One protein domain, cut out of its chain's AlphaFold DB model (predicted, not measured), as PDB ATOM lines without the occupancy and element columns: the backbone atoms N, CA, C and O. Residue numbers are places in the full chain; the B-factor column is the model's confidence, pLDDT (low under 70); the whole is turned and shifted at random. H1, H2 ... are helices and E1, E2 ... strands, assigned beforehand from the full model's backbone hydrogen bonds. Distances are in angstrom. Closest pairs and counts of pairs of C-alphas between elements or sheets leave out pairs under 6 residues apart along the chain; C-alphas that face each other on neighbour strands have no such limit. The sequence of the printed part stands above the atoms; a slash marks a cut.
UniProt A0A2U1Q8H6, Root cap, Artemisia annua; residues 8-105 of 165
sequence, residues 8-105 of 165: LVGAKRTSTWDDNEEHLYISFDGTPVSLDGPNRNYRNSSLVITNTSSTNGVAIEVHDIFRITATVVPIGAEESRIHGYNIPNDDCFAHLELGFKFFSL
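AT A GLANCE: This is residues 8 to 105 of the 165 residues of the protein "Root cap" of Artemisia annua (UniProt A0A2U1Q8H6). A lopsided, only partly face-to-face sandwich: a twisted sheet of five strands, E3 to E7, has the small two-stranded hairpin E1 and E2 over part of one face, while the short helix H1 lies away from both sheets, beyond the end of E6 where E7 begins. The printed part has 98 residues, with seven named strands and one named helix in the order E1 E2 E3 E4 E5 E6 H1 E7. The large sheet runs E3 - E4 - E5 - E6 - E7 and is antiparallel throughout, as is E1 - E2; the class is mostly strand, though the named elements hold 48 residues, under half of those printed. The whole is only just compact, close to loose, with a radius of gyration of the C-alphas of 15.1 A and spans of 44 by 33 by 24 A.

HOW THE PARTS SIT: E1, residues 8 to 11, and E2, residues 24 to 28, form a hairpin, with N 10 and O 25 2.8 A apart, within hydrogen-bond range. E3, residues 41 to 43, is an edge strand, antiparallel to E4, residues 47 to 51, with N 42 and O 49 at 2.9 A. E4 is antiparallel to E5, residues 57 to 62, with N 50 and O 59 at 2.9 A. E5 is antiparallel to E6, residues 66 to 74, with N 60 and O 68 at 2.8 A; E3 to E6 form a meander, each strand the antiparallel neighbour of the one before. H1, residues 77 to 83, is not on the sheet, and its O i to N i+4 pairs are all within hydrogen-bond range. The other edge strand, E7, residues 94 to 102, is antiparallel to E6, with N 69 and O 99 at 2.9 A. In the sandwich, two sheets face to face, the facing parts are 8.4 A apart centre to centre; the closest C-alphas of E2 and E6, those of Leu 24 and Val 72, are 6.3 A apart.

IN THESE COORDINATES: E1 begins at C-alpha 8, (43.855, 50.840, 20.336), and is 10.2 A long from first to last C-alpha. By the same measure E2 is 13.5 A, E3 6.6 A, E4 13.6 A, E5 17.0 A, E6 26.0 A, H1 9.9 A and E7 25.5 A. E7 ends at C-alpha 102, (41.100, 52.682, 37.816).

THE WHOLE: The two C-alphas farthest apart, those of Ser 45 and Arg 81, are 44.7 A apart. The printed part has no cut. The links E1 to E2 and E2 to E3 are long, 12 residues each. Mean pLDDT of the printed part is 86.5, and residues 37 to 39 are under 70.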
ATOM      1  N   LEU A   8      45.025  50.557  21.158       93.12
ATOM      2  CA  LEU A   8      43.855  50.840  20.336       93.12
ATOM      3  C   LEU A   8      42.844  49.714  20.498       93.12
ATOM      4  O   LEU A   8      43.183  48.551  20.295       93.12
ATOM      5  N   VAL A   9      41.603  50.072  20.809       93.62
ATOM      6  CA  VAL A   9      40.460  49.158  20.823       93.62
ATOM      7  C   VAL A   9      39.391  49.767  19.930       93.62
ATOM      8  O   VAL A   9      39.043  50.936  20.090       93.62
ATOM      9  N   GLY A  10      38.909  48.998  18.963       92.94
ATOM     10  CA  GLY A  10      37.973  49.456  17.945       92.94
ATOM     11  C   GLY A  10      36.971  48.378  17.561       92.94
ATOM     12  O   GLY A  10      37.169  47.197  17.845       92.94
ATOM     13  N   ALA A  11      35.915  48.799  16.876       92.00
ATOM     14  CA  ALA A  11      34.993  47.917  16.180       92.00
ATOM     15  C   ALA A  11      35.361  47.872  14.689       92.00
ATOM     16  O   ALA A  11      35.633  48.908  14.073       92.00
ATOM     17  N   LYS A  12      35.390  46.678  14.103       89.56
ATOM     18  CA  LYS A  12      35.528  46.465  12.663       89.56
ATOM     19  C   LYS A  12      34.239  46.905  11.979       89.56
ATOM     20  O   LYS A  12      33.146  46.767  12.520       89.56
ATOM     21  N   ARG A  13      34.374  47.425  10.761       83.38
ATOM     22  CA  ARG A  13      33.223  47.733   9.915       83.38
ATOM     23  C   ARG A  13      32.574  46.430   9.452       83.38
ATOM     24  O   ARG A  13      33.289  45.549   8.979       83.38
ATOM     25  N   THR A  14      31.249  46.356   9.510       80.31
ATOM     26  CA  THR A  14      30.476  45.238   8.963       80.31
ATOM     27  C   THR A  14      29.218  45.742   8.256       80.31
ATOM     28  O   THR A  14      28.646  46.745   8.665       80.31
ATOM     29  N   SER A  15      28.800  45.074   7.178       82.00
ATOM     30  CA  SER A  15      27.528  45.355   6.491       82.00
ATOM     31  C   SER A  15      26.338  44.672   7.166       82.00
ATOM     32  O   SER A  15      25.206  45.121   7.041       82.00
ATOM     33  N   THR A  16      26.583  43.575   7.884       83.81
ATOM     34  CA  THR A  16      25.562  42.786   8.585       83.81
ATOM     35  C   THR A  16      26.104  42.325   9.926       83.81
ATOM     36  O   THR A  16      27.268  41.947  10.029       83.81
ATOM     37  N   TRP A  17      25.274  42.332  10.965       88.94
ATOM     38  CA  TRP A  17      25.699  41.835  12.269       88.94
ATOM     39  C   TRP A  17      25.540  40.314  12.371       88.94
ATOM     40  O   TRP A  17      24.459  39.791  12.106       88.94
ATOM     41  N   ASP A  18      26.600  39.633  12.799       88.81
ATOM     42  CA  ASP A  18      26.573  38.238  13.247       88.81
ATOM     43  C   ASP A  18      27.261  38.159  14.613       88.81
ATOM     44  O   ASP A  18      28.438  38.506  14.742       88.81
ATOM     45  N   ASP A  19      26.526  37.694  15.624       88.06
ATOM     46  CA  ASP A  19      27.032  37.510  16.987       88.06
ATOM     47  C   ASP A  19      28.166  36.475  17.060       88.06
ATOM     48  O   ASP A  19      28.931  36.467  18.023       88.06
ATOM     49  N   ASN A  20      28.304  35.604  16.058       90.00
ATOM     50  CA  ASN A  20      29.346  34.579  15.996       90.00
ATOM     51  C   ASN A  20      30.632  35.060  15.309       90.00
ATOM     52  O   ASN A  20      31.635  34.341  15.331       90.00
ATOM     53  N   GLU A  21      30.626  36.261  14.732       90.06
ATOM     54  CA  GLU A  21      31.803  36.876  14.130       90.06
ATOM     55  C   GLU A  21      32.506  37.823  15.112       90.06
ATOM     56  O   GLU A  21      31.884  38.490  15.941       90.06
ATOM     57  N   GLU A  22      33.838  37.872  15.023       89.88
ATOM     58  CA  GLU A  22      34.658  38.770  15.834       89.88
ATOM     59  C   GLU A  22      34.798  40.138  15.156       89.88
ATOM     60  O   GLU A  22      35.638  40.338  14.266       89.88
ATOM     61  N   HIS A  23      34.009  41.098  15.627       92.62
ATOM     62  CA  HIS A  23      34.022  42.498  15.212       92.62
ATOM     63  C   HIS A  23      34.986  43.345  16.045       92.62
ATOM     64  O   HIS A  23      35.192  44.510  15.720       92.62
ATOM     65  N   LEU A  24      35.635  42.810  17.081       92.44
ATOM     66  CA  LEU A  24      36.636  43.556  17.841       92.44
ATOM     67  C   LEU A  24      37.966  43.662  17.080       92.44
ATOM     68  O   LEU A  24      38.474  42.702  16.491       92.44
ATOM     69  N   TYR A  25      38.563  44.848  17.129       93.06
ATOM     70  CA  TYR A  25      39.929  45.111  16.696       93.06
ATOM     71  C   TYR A  25      40.745  45.641  17.872       93.06
ATOM     72  O   TYR A  25      40.341  46.595  18.536       93.06
ATOM     73  N   ILE A  26      41.913  45.044  18.102       93.81
ATOM     74  CA  ILE A  26      42.858  45.498  19.118       93.81
ATOM     75  C   ILE A  26      44.237  45.652  18.485       93.81
ATOM     76  O   ILE A  26      44.696  44.774  17.752       93.81
ATOM     77  N   SER A  27      44.924  46.744  18.808       94.00
ATOM     78  CA  SER A  27      46.346  46.914  18.525       94.00
ATOM     79  C   SER A  27      47.086  47.426  19.756       94.00
ATOM     80  O   SER A  27      46.587  48.284  20.481       94.00
ATOM     81  N   PHE A  28      48.282  46.888  19.972       92.31
ATOM     82  CA  PHE A  28      49.225  47.326  20.989       92.31
ATOM     83  C   PHE A  28      50.528  47.752  20.305       92.31
ATOM     84  O   PHE A  28      51.099  46.979  19.535       92.31
ATOM     85  N   ASP A  29      50.956  48.995  20.530       91.94
ATOM     86  CA  ASP A  29      52.130  49.627  19.910       91.94
ATOM     87  C   ASP A  29      52.169  49.470  18.381       91.94
ATOM     88  O   ASP A  29      53.173  49.093  17.778       91.94
ATOM     89  N   GLY A  30      51.017  49.699  17.743       91.62
ATOM     90  CA  GLY A  30      50.848  49.569  16.293       91.62
ATOM     91  C   GLY A  30      50.830  48.126  15.777       91.62
ATOM     92  O   GLY A  30      50.610  47.907  14.586       91.62
ATOM     93  N   THR A  31      51.008  47.132  16.650       92.56
ATOM     94  CA  THR A  31      50.939  45.713  16.293       92.56
ATOM     95  C   THR A  31      49.538  45.175  16.584       92.56
ATOM     96  O   THR A  31      49.058  45.323  17.711       92.56
ATOM     97  N   PRO A  32      48.833  44.577  15.608       92.81
ATOM     98  CA  PRO A  32      47.546  43.938  15.860       92.81
ATOM     99  C   PRO A  32      47.669  42.805  16.883       92.81
ATOM    100  O   PRO A  32      48.581  41.980  16.804       92.81
ATOM    101  N   VAL A  33      46.730  42.747  17.824       90.25
ATOM    102  CA  VAL A  33      46.624  41.658  18.795       90.25
ATOM    103  C   VAL A  33      45.567  40.677  18.303       90.25
ATOM    104  O   VAL A  33      44.405  41.040  18.140       90.25
ATOM    105  N   SER A  34      45.973  39.427  18.086       84.31
ATOM    106  CA  SER A  34      45.041  38.318  17.882       84.31
ATOM    107  C   SER A  34      44.752  37.646  19.224       84.31
ATOM    108  O   SER A  34      45.656  37.417  20.030       84.31
ATOM    109  N   LEU A  35      43.474  37.341  19.455       80.81
ATOM    110  CA  LEU A  35      42.995  36.563  20.599       80.81
ATOM    111  C   LEU A  35      42.611  35.134  20.176       80.81
ATOM    112  O   LEU A  35      41.851  34.456  20.873       80.81
ATOM    113  N   ASP A  36      43.146  34.674  19.043       71.25
ATOM    114  CA  ASP A  36      42.904  33.339  18.506       71.25
ATOM    115  C   ASP A  36      43.719  32.287  19.278       71.25
ATOM    116  O   ASP A  36      44.887  32.487  19.613       71.25
ATOM    117  N   GLY A  37      43.111  31.131  19.555       62.34
ATOM    118  CA  GLY A  37      43.787  29.986  20.176       62.34
ATOM    119  C   GLY A  37      43.118  29.464  21.453       62.34
ATOM    120  O   GLY A  37      42.138  30.032  21.926       62.34
ATOM    121  N   PRO A  38      43.623  28.358  22.029       58.03
ATOM    122  CA  PRO A  38      42.944  27.620  23.102       58.03
ATOM    123  C   PRO A  38      42.804  28.399  24.417       58.03
ATOM    124  O   PRO A  38      41.850  28.171  25.153       58.03
ATOM    125  N   ASN A  39      43.709  29.344  24.692       62.44
ATOM    126  CA  ASN A  39      43.686  30.158  25.914       62.44
ATOM    127  C   ASN A  39      43.049  31.546  25.720       62.44
ATOM    128  O   ASN A  39      42.848  32.246  26.712       62.44
ATOM    129  N   ARG A  40      42.730  31.930  24.468       72.50
ATOM    130  CA  ARG A  40      42.027  33.169  24.077       72.50
ATOM    131  C   ARG A  40      42.422  34.423  24.878       72.50
ATOM    132  O   ARG A  40      41.573  35.200  25.323       72.50
ATOM    133  N   ASN A  41      43.720  34.597  25.114       81.62
ATOM    134  CA  ASN A  41      44.268  35.696  25.891       81.62
ATOM    135  C   ASN A  41      45.579  36.205  25.284       81.62
ATOM    136  O   ASN A  41      46.358  35.449  24.711       81.62
ATOM    137  N   TYR A  42      45.827  37.499  25.450       87.81
ATOM    138  CA  TYR A  42      47.104  38.134  25.143       87.81
ATOM    139  C   TYR A  42      47.737  38.612  26.445       87.81
ATOM    140  O   TYR A  42      47.060  39.152  27.323       87.81
ATOM    141  N   ARG A  43      49.044  38.400  26.598       89.75
ATOM    142  CA  ARG A  43      49.788  38.835  27.779       89.75
ATOM    143  C   ARG A  43      51.199  39.241  27.393       89.75
ATOM    144  O   ARG A  43      51.901  38.481  26.732       89.75
ATOM    145  N   ASN A  44      51.626  40.392  27.892       86.81
ATOM    146  CA  ASN A  44      53.029  40.781  27.949       86.81
ATOM    147  C   ASN A  44      53.395  41.200  29.390       86.81
ATOM    148  O   ASN A  44      52.684  40.856  30.337       86.81
ATOM    149  N   SER A  45      54.526  41.882  29.572       83.06
ATOM    150  CA  SER A  45      55.016  42.313  30.888       83.06
ATOM    151  C   SER A  45      54.115  43.330  31.600       83.06
ATOM    152  O   SER A  45      54.145  43.381  32.827       83.06
ATOM    153  N   SER A  46      53.327  44.126  30.872       83.19
ATOM    154  CA  SER A  46      52.531  45.237  31.418       83.19
ATOM    155  C   SER A  46      51.029  45.126  31.139       83.19
ATOM    156  O   SER A  46      50.233  45.734  31.853       83.19
ATOM    157  N   LEU A  47      50.633  44.341  30.138       90.69
ATOM    158  CA  LEU A  47      49.282  44.277  29.593       90.69
ATOM    159  C   LEU A  47      48.758  42.841  29.583       90.69
ATOM    160  O   LEU A  47      49.420  41.912  29.110       90.69
ATOM    161  N   VAL A  48      47.524  42.682  30.048       93.12
ATOM    162  CA  VAL A  48      46.753  41.444  29.959       93.12
ATOM    163  C   VAL A  48      45.448  41.744  29.240       93.12
ATOM    164  O   VAL A  48      44.725  42.656  29.626       93.12
ATOM    165  N   ILE A  49      45.125  40.960  28.219       93.88
ATOM    166  CA  ILE A  49      43.849  41.013  27.512       93.88
ATOM    167  C   ILE A  49      43.231  39.625  27.566       93.88
ATOM    168  O   ILE A  49      43.861  38.634  27.195       93.88
ATOM    169  N   THR A  50      41.997  39.550  28.039       92.81
ATOM    170  CA  THR A  50      41.239  38.304  28.173       92.81
ATOM    171  C   THR A  50      39.864  38.479  27.570       92.81
ATOM    172  O   THR A  50      39.205  39.475  27.864       92.81
ATOM    173  N   ASN A  51      39.398  37.498  26.805       91.31
ATOM    174  CA  ASN A  51      38.010  37.482  26.358       91.31
ATOM    175  C   ASN A  51      37.039  37.374  27.542       91.31
ATOM    176  O   ASN A  51      37.287  36.649  28.508       91.31
ATOM    177  N   THR A  52      35.925  38.096  27.454       91.94
ATOM    178  CA  THR A  52      34.814  38.048  28.420       91.94
ATOM    179  C   THR A  52      33.581  37.342  27.859       91.94
ATOM    180  O   THR A  52      32.672  37.015  28.617       91.94
ATOM    181  N   SER A  53      33.559  37.087  26.553       88.88
ATOM    182  CA  SER A  53      32.494  36.405  25.811       88.88
ATOM    183  C   SER A  53      33.095  35.527  24.704       88.88
ATOM    184  O   SER A  53      34.312  35.479  24.512       88.88
ATOM    185  N   SER A  54      32.246  34.790  23.983       87.88
ATOM    186  CA  SER A  54      32.656  33.977  22.827       87.88
ATOM    187  C   SER A  54      33.236  34.805  21.677       87.88
ATOM    188  O   SER A  54      34.093  34.304  20.950       87.88
ATOM    189  N   THR A  55      32.773  36.043  21.536       89.62
ATOM    190  CA  THR A  55      33.079  37.018  20.478       89.62
ATOM    191  C   THR A  55      32.838  38.423  21.024       89.62
ATOM    192  O   THR A  55      32.033  38.595  21.946       89.62
ATOM    193  N   ASN A  56      33.504  39.433  20.459       92.62
ATOM    194  CA  ASN A  56      33.205  40.859  20.643       92.62
ATOM    195  C   ASN A  56      33.462  41.454  22.032       92.62
ATOM    196  O   ASN A  56      33.306  42.662  22.190       92.62
ATOM    197  N   GLY A  57      33.863  40.667  23.035       94.06
ATOM    198  CA  GLY A  57      34.007  41.130  24.416       94.06
ATOM    199  C   GLY A  57      35.365  40.807  25.025       94.06
ATOM    200  O   GLY A  57      35.792  39.649  25.042       94.06
ATOM    201  N   VAL A  58      36.012  41.827  25.593       94.81
ATOM    202  CA  VAL A  58      37.307  41.710  26.274       94.81
ATOM    203  C   VAL A  58      37.362  42.479  27.588       94.81
ATOM    204  O   VAL A  58      36.746  43.529  27.770       94.81
ATOM    205  N   ALA A  59      38.198  41.985  28.491       95.00
ATOM    206  CA  ALA A  59      38.743  42.730  29.609       95.00
ATOM    207  C   ALA A  59      40.234  42.959  29.366       95.00
ATOM    208  O   ALA A  59      40.978  42.026  29.063       95.00
ATOM    209  N   ILE A  60      40.653  44.209  29.509       94.38
ATOM    210  CA  ILE A  60      42.023  44.665  29.337       94.38
ATOM    211  C   ILE A  60      42.497  45.209  30.674       94.38
ATOM    212  O   ILE A  60      41.842  46.067  31.259       94.38
ATOM    213  N   GLU A  61      43.620  44.715  31.168       93.50
ATOM    214  CA  GLU A  61      44.148  45.075  32.476       93.50
ATOM    215  C   GLU A  61      45.627  45.433  32.373       93.50
ATOM    216  O   GLU A  61      46.427  44.701  31.787       93.50
ATOM    217  N   VAL A  62      45.970  46.568  32.972       89.50
ATOM    218  CA  VAL A  62      47.340  47.011  33.204       89.50
ATOM    219  C   VAL A  62      47.547  47.010  34.708       89.50
ATOM    220  O   VAL A  62      46.833  47.715  35.430       89.50
ATOM    221  N   HIS A  63      48.488  46.186  35.170       83.94
ATOM    222  CA  HIS A  63      48.647  45.848  36.584       83.94
ATOM    223  C   HIS A  63      48.730  47.099  37.469       83.94
ATOM    224  O   HIS A  63      49.544  47.980  37.209       83.94
ATOM    225  N   ASP A  64      47.856  47.181  38.478       80.62
ATOM    226  CA  ASP A  64      47.726  48.289  39.443       80.62
ATOM    227  C   ASP A  64      47.452  49.692  38.861       80.62
ATOM    228  O   ASP A  64      47.433  50.686  39.597       80.62
ATOM    229  N   ILE A  65      47.170  49.796  37.555       84.62
ATOM    230  CA  ILE A  65      46.851  51.065  36.889       84.62
ATOM    231  C   ILE A  65      45.358  51.134  36.563       84.62
ATOM    232  O   ILE A  65      44.625  51.929  37.162       84.62
ATOM    233  N   PHE A  66      44.884  50.296  35.639       87.06
ATOM    234  CA  PHE A  66      43.481  50.282  35.236       87.06
ATOM    235  C   PHE A  66      43.037  48.926  34.692       87.06
ATOM    236  O   PHE A  66      43.837  48.101  34.253       87.06
ATOM    237  N   ARG A  67      41.720  48.751  34.660       92.25
ATOM    238  CA  ARG A  67      41.008  47.711  33.937       92.25
ATOM    239  C   ARG A  67      39.925  48.347  33.072       92.25
ATOM    240  O   ARG A  67      39.148  49.168  33.557       92.25
ATOM    241  N   ILE A  68      39.863  47.939  31.813       93.00
ATOM    242  CA  ILE A  68      38.827  48.311  30.853       93.00
ATOM    243  C   ILE A  68      38.054  47.046  30.494       93.00
ATOM    244  O   ILE A  68      38.657  46.013  30.220       93.00
ATOM    245  N   THR A  69      36.731  47.111  30.490       95.12
ATOM    246  CA  THR A  69      35.886  46.126  29.809       95.12
ATOM    247  C   THR A  69      35.359  46.764  28.540       95.12
ATOM    248  O   THR A  69      34.844  47.877  28.599       95.12
ATOM    249  N   ALA A  70      35.506  46.086  27.412       95.06
ATOM    250  CA  ALA A  70      35.026  46.554  26.124       95.06
ATOM    251  C   ALA A  70      34.153  45.474  25.492       95.06
ATOM    252  O   ALA A  70      34.515  44.297  25.509       95.06
ATOM    253  N   THR A  71      33.005  45.863  24.951       95.44
ATOM    254  CA  THR A  71      32.143  44.979  24.162       95.44
ATOM    255  C   THR A  71      31.701  45.712  22.906       95.44
ATOM    256  O   THR A  71      31.233  46.844  22.989       95.44
ATOM    257  N   VAL A  72      31.896  45.098  21.741       94.38
ATOM    258  CA  VAL A  72      31.338  45.603  20.484       94.38
ATOM    259  C   VAL A  72      29.902  45.116  20.380       94.38
ATOM    260  O   VAL A  72      29.646  43.918  20.489       94.38
ATOM    261  N   VAL A  73      28.980  46.040  20.154       91.69
ATOM    262  CA  VAL A  73      27.547  45.761  20.010       91.69
ATOM    263  C   VAL A  73      27.000  46.469  18.765       91.69
ATOM    264  O   VAL A  73      27.533  47.520  18.378       91.69
ATOM    265  N   PRO A  74      25.972  45.910  18.104       90.88
ATOM    266  CA  PRO A  74      25.356  46.541  16.949       90.88
ATOM    267  C   PRO A  74      24.431  47.670  17.384       90.88
ATOM    268  O   PRO A  74      23.704  47.555  18.370       90.88
ATOM    269  N   ILE A  75      24.366  48.715  16.566       85.44
ATOM    270  CA  ILE A  75      23.320  49.726  16.669       85.44
ATOM    271  C   ILE A  75      22.058  49.168  16.013       85.44
ATOM    272  O   ILE A  75      21.977  49.011  14.792       85.44
ATOM    273  N   GLY A  76      21.057  48.867  16.838       81.88
ATOM    274  CA  GLY A  76      19.773  48.348  16.375       81.88
ATOM    275  C   GLY A  76      18.913  49.399  15.660       81.88
ATOM    276  O   GLY A  76      19.116  50.607  15.789       81.88
ATOM    277  N   ALA A  77      17.876  48.944  14.950       80.62
ATOM    278  CA  ALA A  77      16.952  49.823  14.222       80.62
ATOM    279  C   ALA A  77      16.269  50.870  15.124       80.62
ATOM    280  O   ALA A  77      16.072  52.013  14.712       80.62
ATOM    281  N   GLU A  78      15.931  50.499  16.361       81.31
ATOM    282  CA  GLU A  78      15.294  51.420  17.305       81.31
ATOM    283  C   GLU A  78      16.255  52.516  17.778       81.31
ATOM    284  O   GLU A  78      15.885  53.689  17.809       81.31
ATOM    285  N   GLU A  79      17.509  52.168  18.064       81.19
ATOM    286  CA  GLU A  79      18.543  53.143  18.409       81.19
ATOM    287  C   GLU A  79      18.835  54.065  17.215       81.19
ATOM    288  O   GLU A  79      18.793  55.288  17.344       81.19
ATOM    289  N   SER A  80      18.995  53.500  16.014       83.00
ATOM    290  CA  SER A  80      19.141  54.266  14.768       83.00
ATOM    291  C   SER A  80      18.011  55.280  14.562       83.00
ATOM    292  O   SER A  80      18.270  56.431  14.202       83.00
ATOM    293  N   ARG A  81      16.763  54.898  14.869       83.38
ATOM    294  CA  ARG A  81      15.587  55.776  14.794       83.38
ATOM    295  C   ARG A  81      15.613  56.888  15.842       83.38
ATOM    296  O   ARG A  81      15.327  58.036  15.505       83.38
ATOM    297  N   ILE A  82      15.932  56.565  17.097       83.12
ATOM    298  CA  ILE A  82      15.973  57.538  18.203       83.12
ATOM    299  C   ILE A  82      17.095  58.564  17.991       83.12
ATOM    300  O   ILE A  82      16.905  59.749  18.275       83.12
ATOM    301  N   HIS A  83      18.241  58.118  17.475       79.31
ATOM    302  CA  HIS A  83      19.435  58.945  17.294       79.31
ATOM    303  C   HIS A  83      19.558  59.560  15.891       79.31
ATOM    304  O   HIS A  83      20.422  60.408  15.671       79.31
ATOM    305  N   GLY A  84      18.677  59.191  14.956       82.75
ATOM    306  CA  GLY A  84      18.646  59.743  13.602       82.75
ATOM    307  C   GLY A  84      19.844  59.335  12.743       82.75
ATOM    308  O   GLY A  84      20.206  60.071  11.827       82.75
ATOM    309  N   TYR A  85      20.461  58.183  13.027       81.94
ATOM    310  CA  TYR A  85      21.595  57.682  12.245       81.94
ATOM    311  C   TYR A  85      21.191  57.309  10.813       81.94
ATOM    312  O   TYR A  85      22.029  57.367   9.919       81.94
ATOM    313  N   ASN A  86      19.911  56.977  10.584       83.94
ATOM    314  CA  ASN A  86      19.364  56.591   9.276       83.94
ATOM    315  C   ASN A  86      20.168  55.465   8.601       83.94
ATOM    316  O   ASN A  86      20.380  55.489   7.389       83.94
ATOM    317  N   ILE A  87      20.620  54.493   9.399       81.25
ATOM    318  CA  ILE A  87      21.370  53.330   8.912       81.25
ATOM    319  C   ILE A  87      20.450  52.516   7.982       81.25
ATOM    320  O   ILE A  87      19.357  52.133   8.418       81.25
ATOM    321  N   PRO A  88      20.832  52.290   6.711       80.50
ATOM    322  CA  PRO A  88      20.055  51.475   5.785       80.50
ATOM    323  C   PRO A  88      20.142  49.987   6.157       80.50
ATOM    324  O   PRO A  88      21.024  49.568   6.894       80.50
ATOM    325  N   ASN A  89      19.224  49.165   5.642       75.69
ATOM    326  CA  ASN A  89      19.124  47.747   6.028       75.69
ATOM    327  C   ASN A  89      20.332  46.882   5.612       75.69
ATOM    328  O   ASN A  89      20.444  45.748   6.070       75.69
ATOM    329  N   ASP A  90      21.176  47.372   4.704       77.75
ATOM    330  CA  ASP A  90      22.384  46.720   4.187       77.75
ATOM    331  C   ASP A  90      23.685  47.266   4.806       77.75
ATOM    332  O   ASP A  90      24.777  46.930   4.341       77.75
ATOM    333  N   ASP A  91      23.575  48.095   5.846       78.12
ATOM    334  CA  ASP A  91      24.703  48.593   6.626       78.12
ATOM    335  C   ASP A  91      24.455  48.363   8.121       78.12
ATOM    336  O   ASP A  91      23.318  48.279   8.592       78.12
ATOM    337  N   CYS A  92      25.535  48.264   8.890       80.38
ATOM    338  CA  CYS A  92      25.458  48.066  10.327       80.38
ATOM    339  C   CYS A  92      26.518  48.918  11.013       80.38
ATOM    340  O   CYS A  92      27.720  48.788  10.770       80.38
ATOM    341  N   PHE A  93      26.075  49.805  11.901       83.75
ATOM    342  CA  PHE A  93      27.006  50.496  12.779       83.75
ATOM    343  C   PHE A  93      27.215  49.658  14.026       83.75
ATOM    344  O   PHE A  93      26.285  49.051  14.548       83.75
ATOM    345  N   ALA A  94      28.445  49.667  14.515       86.81
ATOM    346  CA  ALA A  94      28.806  49.056  15.774       86.81
ATOM    347  C   ALA A  94      29.421  50.119  16.676       86.81
ATOM    348  O   ALA A  94      30.141  51.010  16.213       86.81
ATOM    349  N   HIS A  95      29.148  50.015  17.968       87.50
ATOM    350  CA  HIS A  95      29.758  50.869  18.974       87.50
ATOM    351  C   HIS A  95      30.404  50.024  20.067       87.50
ATOM    352  O   HIS A  95      30.156  48.825  20.192       87.50
ATOM    353  N   LEU A  96      31.303  50.663  20.811       90.44
ATOM    354  CA  LEU A  96      31.977  50.060  21.948       90.44
ATOM    355  C   LEU A  96      31.243  50.451  23.224       90.44
ATOM    356  O   LEU A  96      31.240  51.620  23.617       90.44
ATOM    357  N   GLU A  97      30.688  49.460  23.903       90.94
ATOM    358  CA  GLU A  97      30.324  49.581  25.304       90.94
ATOM    359  C   GLU A  97      31.590  49.459  26.148       90.94
ATOM    360  O   GLU A  97      32.300  48.452  26.096       90.94
ATOM    361  N   LEU A  98      31.898  50.513  26.905       91.25
ATOM    362  CA  LEU A  98      33.128  50.622  27.682       91.25
ATOM    363  C   LEU A  98      32.817  50.756  29.170       91.25
ATOM    364  O   LEU A  98      32.032  51.605  29.589       91.25
ATOM    365  N   GLY A  99      33.502  49.954  29.977       89.75
ATOM    366  CA  GLY A  99      33.560  50.089  31.426       89.75
ATOM    367  C   GLY A  99      34.992  50.362  31.858       89.75
ATOM    368  O   GLY A  99      35.915  49.693  31.399       89.75
ATOM    369  N   PHE A 100      35.188  51.328  32.752       87.00
ATOM    370  CA  PHE A 100      36.509  51.676  33.266       87.00
ATOM    371  C   PHE A 100      36.572  51.471  34.777       87.00
ATOM    372  O   PHE A 100      35.702  51.923  35.522       87.00
ATOM    373  N   LYS A 101      37.646  50.836  35.239       86.38
ATOM    374  CA  LYS A 101      38.029  50.769  36.646       86.38
ATOM    375  C   LYS A 101      39.481  51.194  36.763       86.38
ATOM    376  O   LYS A 101      40.359  50.557  36.200       86.38
ATOM    377  N   PHE A 102      39.743  52.237  37.531       84.12
ATOM    378  CA  PHE A 102      41.100  52.682  37.816       84.12
ATOM    379  C   PHE A 102      41.450  52.313  39.248       84.12
ATOM    380  O   PHE A 102      40.629  52.488  40.149       84.12
ATOM    381  N   PHE A 103      42.648  51.776  39.453       81.62
ATOM    382  CA  PHE A 103      43.074  51.304  40.771       81.62
ATOM    383  C   PHE A 103      43.774  52.404  41.579       81.62
ATOM    384  O   PHE A 103      43.673  52.409  42.802       81.62
ATOM    385  N   SER A 104      44.400  53.370  40.895       75.38
ATOM    386  CA  SER A 104      45.244  54.402  41.512       75.38
ATOM    387  C   SER A 104      45.035  55.786  40.866       75.38
ATOM    388  O   SER A 104      45.924  56.290  40.182       75.38
ATOM    389  N   LEU A 105      43.856  56.406  41.037       71.69
ATOM    390  CA  LEU A 105      43.612  57.792  40.584       71.69
ATOM    391  C   LEU A 105      43.977  58.804  41.672       71.69
ATOM    392  O   LEU A 105      43.568  58.655  42.822       71.69
TER     393      LEU A 105